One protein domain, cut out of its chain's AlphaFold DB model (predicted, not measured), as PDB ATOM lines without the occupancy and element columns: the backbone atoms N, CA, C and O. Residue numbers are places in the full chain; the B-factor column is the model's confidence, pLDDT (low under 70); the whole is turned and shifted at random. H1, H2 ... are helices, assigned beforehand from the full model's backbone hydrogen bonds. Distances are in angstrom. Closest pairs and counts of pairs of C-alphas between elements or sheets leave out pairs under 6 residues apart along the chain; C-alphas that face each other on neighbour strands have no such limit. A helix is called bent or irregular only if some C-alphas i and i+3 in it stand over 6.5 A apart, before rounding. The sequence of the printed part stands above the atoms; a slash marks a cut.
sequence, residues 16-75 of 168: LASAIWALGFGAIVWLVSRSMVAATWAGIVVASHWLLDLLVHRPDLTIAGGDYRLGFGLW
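What this domain is: This is residues 16 to 75 of the 168 residues of an uncharacterized protein of Qipengyuania flava (UniProt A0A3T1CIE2). The domain is a long helical hairpin, H1 and H2 side by side, with a looped tail, residues 57 to 75, folded across the end where H1 begins and H2 ends. The printed part has 60 residues, with two named helices, H1 then H2, and no named strand; the class is all helix. It is loose, with a radius of gyration of the C-alphas of 13.6 A, and flat, spanning 39 by 22 by 10 A.

Where its parts are: H1, residues 16 to 33, begins at C-alpha 16 (47.267, 10.847, 139.008) and is 25.5 A long from first to last C-alpha. H2, residues 36 to 56, is 30.6 A long and ends at C-alpha 56 (53.822, 1.736, 154.039). H2 is neither bent nor irregular, but only just: C-alphas 47 and 50 are 6.2 A apart.

How they stand to each other: H1 and H2 form a helical hairpin with a tight link of 2 residues. They touch, their closest C-alphas being those of Gly 26 and Ala 39, 4.4 A apart. They run opposite ways at a shallow tilt of 27 degrees. In H1 every O i to N i+4 pair is within hydrogen-bond range; in H2 13 of 17 are.

The domain as a whole: The two C-alphas farthest apart, those of Arg 34 and Asp 67, are 39.5 A apart. The printed part has no cut, and no printed residue is under 70 in pLDDT.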
ATOM      1  N   LEU A  16      48.186  10.327 140.017       97.19
ATOM      2  CA  LEU A  16      47.267  10.847 139.008       97.19
ATOM      3  C   LEU A  16      46.074   9.909 138.797       97.19
ATOM      4  O   LEU A  16      44.931  10.362 138.798       97.19
ATOM      5  N   ALA A  17      46.322   8.607 138.646       96.50
ATOM      6  CA  ALA A  17      45.248   7.632 138.471       96.50
ATOM      7  C   ALA A  17      44.352   7.545 139.720       96.50
ATOM      8  O   ALA A  17      43.128   7.532 139.595       96.50
ATOM      9  N   SER A  18      44.950   7.583 140.915       96.62
ATOM     10  CA  SER A  18      44.229   7.612 142.195       96.62
ATOM     11  C   SER A  18      43.365   8.867 142.333       96.62
ATOM     12  O   SER A  18      42.219   8.781 142.765       96.62
ATOM     13  N   ALA A  19      43.866  10.030 141.906       97.62
ATOM     14  CA  ALA A  19      43.116  11.284 141.908       97.62
ATOM     15  C   ALA A  19      41.942  11.259 140.916       97.62
ATOM     16  O   ALA A  19      40.833  11.658 141.267       97.62
ATOM     17  N   ILE A  20      42.154  10.743 139.700       97.94
ATOM     18  CA  ILE A  20      41.078  10.553 138.712       97.94
ATOM     19  C   ILE A  20      40.006   9.617 139.276       97.94
ATOM     20  O   ILE A  20      38.815   9.915 139.176       97.94
ATOM     21  N   TRP A  21      40.415   8.518 139.914       97.88
ATOM     22  CA  TRP A  21      39.488   7.581 140.536       97.88
ATOM     23  C   TRP A  21      38.728   8.202 141.712       97.88
ATOM     24  O   TRP A  21      37.514   8.038 141.806       97.88
ATOM     25  N   ALA A  22      39.395   8.987 142.560       98.06
ATOM     26  CA  ALA A  22      38.761   9.718 143.656       98.06
ATOM     27  C   ALA A  22      37.695  10.704 143.159       98.06
ATOM     28  O   ALA A  22      36.596  10.757 143.714       98.06
ATOM     29  N   LEU A  23      37.985  11.448 142.085       98.31
ATOM     30  CA  LEU A  23      37.024  12.353 141.451       98.31
ATOM     31  C   LEU A  23      35.851  11.587 140.829       98.31
ATOM     32  O   LEU A  23      34.697  11.954 141.047       98.31
ATOM     33  N   GLY A  24      36.132  10.507 140.096       98.44
ATOM     34  CA  GLY A  24      35.109   9.662 139.482       98.44
ATOM     35  C   GLY A  24      34.179   9.032 140.520       98.44
ATOM     36  O   GLY A  24      32.958   9.129 140.401       98.44
ATOM     37  N   PHE A  25      34.738   8.451 141.581       98.31
ATOM     38  CA  PHE A  25      33.960   7.849 142.658       98.31
ATOM     39  C   PHE A  25      33.165   8.893 143.449       98.31
ATOM     40  O   PHE A  25      31.978   8.694 143.711       98.31
ATOM     41  N   GLY A  26      33.767  10.047 143.756       98.44
ATOM     42  CA  GLY A  26      33.061  11.177 144.360       98.44
ATOM     43  C   GLY A  26      31.873  11.641 143.509       98.44
ATOM     44  O   GLY A  26      30.780  11.846 144.040       98.44
ATOM     45  N   ALA A  27      32.037  11.724 142.185       98.50
ATOM     46  CA  ALA A  27      30.955  12.065 141.263       98.50
ATOM     47  C   ALA A  27      29.829  11.017 141.266       98.50
ATOM     48  O   ALA A  27      28.656  11.388 141.294       98.50
ATOM     49  N   ILE A  28      30.156   9.720 141.309       98.50
ATOM     50  CA  ILE A  28      29.159   8.645 141.447       98.50
ATOM     51  C   ILE A  28      28.374   8.810 142.754       98.50
ATOM     52  O   ILE A  28      27.140   8.804 142.742       98.50
ATOM     53  N   VAL A  29      29.067   9.018 143.877       98.31
ATOM     54  CA  VAL A  29      28.423   9.229 145.183       98.31
ATOM     55  C   VAL A  29      27.535  10.470 145.158       98.31
ATOM     56  O   VAL A  29      26.421  10.426 145.684       98.31
ATOM     57  N   TRP A  30      27.966  11.556 144.517       98.44
ATOM     58  CA  TRP A  30      27.137  12.746 144.333       98.44
ATOM     59  C   TRP A  30      25.881  12.454 143.506       98.44
ATOM     60  O   TRP A  30      24.789  12.839 143.915       98.44
ATOM     61  N   LEU A  31      25.994  11.754 142.375       98.44
ATOM     62  CA  LEU A  31      24.852  11.452 141.503       98.44
ATOM     63  C   LEU A  31      23.778  10.621 142.217       98.44
ATOM     64  O   LEU A  31      22.585  10.880 142.034       98.44
ATOM     65  N   VAL A  32      24.206   9.665 143.049       98.12
ATOM     66  CA  VAL A  32      23.324   8.763 143.803       98.12
ATOM     67  C   VAL A  32      22.733   9.442 145.039       98.12
ATOM     68  O   VAL A  32      21.528   9.386 145.257       98.12
ATOM     69  N   SER A  33      23.563  10.095 145.858       97.50
ATOM     70  CA  SER A  33      23.130  10.671 147.143       97.50
ATOM     71  C   SER A  33      22.597  12.100 147.036       97.50
ATOM     72  O   SER A  33      21.969  12.593 147.971       97.50
ATOM     73  N   ARG A  34      22.909  12.799 145.936       97.56
ATOM     74  CA  ARG A  34      22.719  14.248 145.741       97.56
ATOM     75  C   ARG A  34      23.338  15.114 146.847       97.56
ATOM     76  O   ARG A  34      22.968  16.274 147.000       97.56
ATOM     77  N   SER A  35      24.318  14.583 147.584       98.00
ATOM     78  CA  SER A  35      24.993  15.262 148.690       98.00
ATOM     79  C   SER A  35      26.449  15.554 148.351       98.00
ATOM     80  O   SER A  35      27.265  14.643 148.212       98.00
ATOM     81  N   MET A  36      26.797  16.842 148.268       97.38
ATOM     82  CA  MET A  36      28.186  17.264 148.058       97.38
ATOM     83  C   MET A  36      29.078  16.876 149.242       97.38
ATOM     84  O   MET A  36      30.230  16.511 149.056       97.38
ATOM     85  N   VAL A  37      28.539  16.887 150.464       97.81
ATOM     86  CA  VAL A  37      29.288  16.474 151.660       97.81
ATOM     87  C   VAL A  37      29.678  14.998 151.569       97.81
ATOM     88  O   VAL A  37      30.837  14.663 151.800       97.81
ATOM     89  N   ALA A  38      28.740  14.121 151.195       96.81
ATOM     90  CA  ALA A  38      29.024  12.694 151.032       96.81
ATOM     91  C   ALA A  38      30.028  12.442 149.896       96.81
ATOM     92  O   ALA A  38      30.966  11.667 150.064       96.81
ATOM     93  N   ALA A  39      29.862  13.140 148.770       98.25
ATOM     94  CA  ALA A  39      30.751  13.050 147.618       98.25
ATOM     95  C   ALA A  39      32.191  13.466 147.942       98.25
ATOM     96  O   ALA A  39      33.131  12.742 147.614       98.25
ATOM     97  N   THR A  40      32.367  14.592 148.638       98.19
ATOM     98  CA  THR A  40      33.686  15.083 149.052       98.19
ATOM     99  C   THR A  40      34.365  14.105 150.003       98.19
ATOM    100  O   THR A  40      35.529  13.773 149.795       98.19
ATOM    101  N   TRP A  41      33.652  13.586 151.010       98.12
ATOM    102  CA  TRP A  41      34.229  12.594 151.923       98.12
ATOM    103  C   TRP A  41      34.596  11.289 151.218       98.12
ATOM    104  O   TRP A  41      35.665  10.747 151.485       98.12
ATOM    105  N   ALA A  42      33.769  10.816 150.285       97.75
ATOM    106  CA  ALA A  42      34.090   9.646 149.473       97.75
ATOM    107  C   ALA A  42      35.370   9.859 148.649       97.75
ATOM    108  O   ALA A  42      36.253   9.007 148.661       97.75
ATOM    109  N   GLY A  43      35.506  11.018 147.996       98.06
ATOM    110  CA  GLY A  43      36.718  11.374 147.256       98.06
ATOM    111  C   GLY A  43      37.958  11.450 148.150       98.06
ATOM    112  O   GLY A  43      38.994  10.894 147.797       98.06
ATOM    113  N   ILE A  44      37.852  12.070 149.332       98.06
ATOM    114  CA  ILE A  44      38.955  12.151 150.306       98.06
ATOM    115  C   ILE A  44      39.414  10.755 150.738       98.06
ATOM    116  O   ILE A  44      40.613  10.495 150.744       98.06
ATOM    117  N   VAL A  45      38.481   9.857 151.067       96.81
ATOM    118  CA  VAL A  45      38.800   8.482 151.490       96.81
ATOM    119  C   VAL A  45      39.495   7.700 150.374       96.81
ATOM    120  O   VAL A  45      40.460   6.989 150.634       96.81
ATOM    121  N   VAL A  46      39.051   7.848 149.123       97.25
ATOM    122  CA  VAL A  46      39.715   7.192 147.985       97.25
ATOM    123  C   VAL A  46      41.114   7.771 147.759       97.25
ATOM    124  O   VAL A  46      42.073   7.019 147.606       97.25
ATOM    125  N   ALA A  47      41.259   9.098 147.774       97.19
ATOM    126  CA  ALA A  47      42.545   9.755 147.550       97.19
ATOM    127  C   ALA A  47      43.558   9.488 148.673       97.19
ATOM    128  O   ALA A  47      44.760   9.437 148.411       97.19
ATOM    129  N   SER A  48      43.098   9.296 149.916       96.94
ATOM    130  CA  SER A  48      43.994   9.019 151.040       96.94
ATOM    131  C   SER A  48      44.733   7.693 150.895       96.94
ATOM    132  O   SER A  48      45.776   7.540 151.519       96.94
ATOM    133  N   HIS A  49      44.243   6.764 150.064       95.62
ATOM    134  CA  HIS A  49      44.916   5.490 149.808       95.62
ATOM    135  C   HIS A  49      46.359   5.693 149.342       95.62
ATOM    136  O   HIS A  49      47.265   5.208 150.003       95.62
ATOM    137  N   TRP A  50      46.596   6.512 148.309       97.31
ATOM    138  CA  TRP A  50      47.952   6.737 147.790       97.31
ATOM    139  C   TRP A  50      48.894   7.355 148.837       97.31
ATOM    140  O   TRP A  50      50.074   7.024 148.903       97.31
ATOM    141  N   LEU A  51      48.378   8.257 149.682       96.69
ATOM    142  CA  LEU A  51      49.168   8.876 150.751       96.69
ATOM    143  C   LEU A  51      49.530   7.876 151.852       96.69
ATOM    144  O   LEU A  51      50.633   7.942 152.390       96.69
ATOM    145  N   LEU A  52      48.611   6.974 152.201       95.81
ATOM    146  CA  LEU A  52      48.884   5.899 153.152       95.81
ATOM    147  C   LEU A  52      49.859   4.886 152.551       95.81
ATOM    148  O   LEU A  52      50.797   4.478 153.236       95.81
ATOM    149  N   ASP A  53      49.710   4.573 151.265       95.12
ATOM    150  CA  ASP A  53      50.631   3.705 150.543       95.12
ATOM    151  C   ASP A  53      52.044   4.287 150.564       95.12
ATOM    152  O   ASP A  53      52.995   3.561 150.831       95.12
ATOM    153  N   LEU A  54      52.199   5.605 150.393       96.50
ATOM    154  CA  LEU A  54      53.506   6.267 150.449       96.50
ATOM    155  C   LEU A  54      54.243   5.998 151.765       96.50
ATOM    156  O   LEU A  54      55.469   5.884 151.769       96.50
ATOM    157  N   LEU A  55      53.512   5.876 152.873       96.12
ATOM    158  CA  LEU A  55      54.095   5.550 154.171       96.12
ATOM    159  C   LEU A  55      54.510   4.080 154.261       96.12
ATOM    160  O   LEU A  55      55.569   3.771 154.815       96.12
ATOM    161  N   VAL A  56      53.678   3.169 153.753       94.88
ATOM    162  CA  VAL A  56      53.822   1.736 154.039       94.88
ATOM    163  C   VAL A  56      54.585   0.960 152.977       94.88
ATOM    164  O   VAL A  56      55.385   0.086 153.322       94.88
ATOM    165  N   HIS A  57      54.406   1.317 151.709       92.94
ATOM    166  CA  HIS A  57      55.036   0.655 150.583       92.94
ATOM    167  C   HIS A  57      56.516   1.003 150.472       92.94
ATOM    168  O   HIS A  57      56.958   2.123 150.746       92.94
ATOM    169  N   ARG A  58      57.293   0.018 150.016       92.06
ATOM    170  CA  ARG A  58      58.629   0.244 149.447       92.06
ATOM    171  C   ARG A  58      58.528   1.159 148.211       92.06
ATOM    172  O   ARG A  58      57.422   1.422 147.763       92.06
ATOM    173  N   PRO A  59      59.641   1.640 147.634       93.12
ATOM    174  CA  PRO A  59      59.588   2.480 146.438       93.12
ATOM    175  C   PRO A  59      58.965   1.786 145.208       93.12
ATOM    176  O   PRO A  59      59.676   1.254 144.358       93.12
ATOM    177  N   ASP A  60      57.637   1.816 145.095       93.06
ATOM    178  CA  ASP A  60      56.843   1.257 143.993       93.06
ATOM    179  C   ASP A  60      55.764   2.237 143.470       93.06
ATOM    180  O   ASP A  60      55.279   2.078 142.340       93.06
ATOM    181  N   LEU A  61      55.479   3.322 144.204       94.94
ATOM    182  CA  LEU A  61      54.524   4.367 143.826       94.94
ATOM    183  C   LEU A  61      55.082   5.353 142.812       94.94
ATOM    184  O   LEU A  61      56.256   5.689 142.816       94.94
ATOM    185  N   THR A  62      54.209   5.902 141.981       95.69
ATOM    186  CA  THR A  62      54.528   6.877 140.938       95.69
ATOM    187  C   THR A  62      53.623   8.094 141.048       95.69
ATOM    188  O   THR A  62      52.511   8.028 141.574       95.69
ATOM    189  N   ILE A  63      54.070   9.215 140.484       95.75
ATOM    190  CA  ILE A  63      53.216  10.398 140.334       95.75
ATOM    191  C   ILE A  63      52.203  10.202 139.195       95.75
ATOM    192  O   ILE A  63      51.025  10.505 139.357       95.75
ATOM    193  N   ALA A  64      52.654   9.684 138.050       95.44
ATOM    194  CA  ALA A  64      51.832   9.537 136.845       95.44
ATOM    195  C   ALA A  64      52.224   8.311 135.992       95.44
ATOM    196  O   ALA A  64      52.189   8.369 134.768       95.44
ATOM    197  N   GLY A  65      52.644   7.210 136.627       91.75
ATOM    198  CA  GLY A  65      52.995   5.959 135.939       91.75
ATOM    199  C   GLY A  65      54.397   5.901 135.320       91.75
ATOM    200  O   GLY A  65      54.698   4.941 134.617       91.75
ATOM    201  N   GLY A  66      55.245   6.904 135.571       90.88
ATOM    202  CA  GLY A  66      56.632   6.941 135.095       90.88
ATOM    203  C   GLY A  66      57.604   6.074 135.907       90.88
ATOM    204  O   GLY A  66      57.214   5.356 136.828       90.88
ATOM    205  N   ASP A  67      58.893   6.183 135.583       89.38
ATOM    206  CA  ASP A  67      59.939   5.326 136.163       89.38
ATOM    207  C   ASP A  67      60.376   5.735 137.574       89.38
ATOM    208  O   ASP A  67      60.897   4.907 138.318       89.38
ATOM    209  N   TYR A  68      60.155   6.992 137.970       92.19
ATOM    210  CA  TYR A  68      60.516   7.473 139.304       92.19
ATOM    211  C   TYR A  68      59.568   6.910 140.371       92.19
ATOM    212  O   TYR A  68      58.357   7.159 140.318       92.19
ATOM    213  N   ARG A  69      60.136   6.170 141.335       94.00
ATOM    214  CA  ARG A  69      59.396   5.452 142.381       94.00
ATOM    215  C   ARG A  69      59.508   6.111 143.757       94.00
ATOM    216  O   ARG A  69      60.561   6.625 144.123       94.00
ATOM    217  N   LEU A  70      58.422   6.063 144.524       95.50
ATOM    218  CA  LEU A  70      58.256   6.661 145.848       95.50
ATOM    219  C   LEU A  70      57.738   5.618 146.851       95.50
ATOM    220  O   LEU A  70      57.008   4.710 146.465       95.50
ATOM    221  N   GLY A  71      58.109   5.760 148.125       95.81
ATOM    222  CA  GLY A  71      57.677   4.881 149.220       95.81
ATOM    223  C   GLY A  71      58.662   4.899 150.392       95.81
ATOM    224  O   GLY A  71      59.874   4.907 150.172       95.81
ATOM    225  N   PHE A  72      58.167   4.928 151.632       96.12
ATOM    226  CA  PHE A  72      59.000   4.923 152.846       96.12
ATOM    227  C   PHE A  72      59.231   3.528 153.438       96.12
ATOM    228  O   PHE A  72      60.157   3.345 154.226       96.12
ATOM    229  N   GLY A  73      58.441   2.532 153.037       94.44
ATOM    230  CA  GLY A  73      58.682   1.127 153.343       94.44
ATOM    231  C   GLY A  73      58.455   0.737 154.800       94.44
ATOM    232  O   GLY A  73      59.197  -0.112 155.295       94.44
ATOM    233  N   LEU A  74      57.457   1.304 155.498       95.00
ATOM    234  CA  LEU A  74      57.136   0.905 156.882       95.00
ATOM    235  C   LEU A  74      56.938  -0.615 157.012       95.00
ATOM    236  O   LEU A  74      57.380  -1.206 157.997       95.00
ATOM    237  N   TRP A  75      56.348  -1.265 156.005       93.94
ATOM    238  CA  TRP A  75      56.132  -2.715 156.002       93.94
ATOM    239  C   TRP A  75      57.406  -3.560 155.947       93.94
ATOM    240  O   TRP A  75      57.342  -4.749 156.253       93.94
TER     241      TRP A  75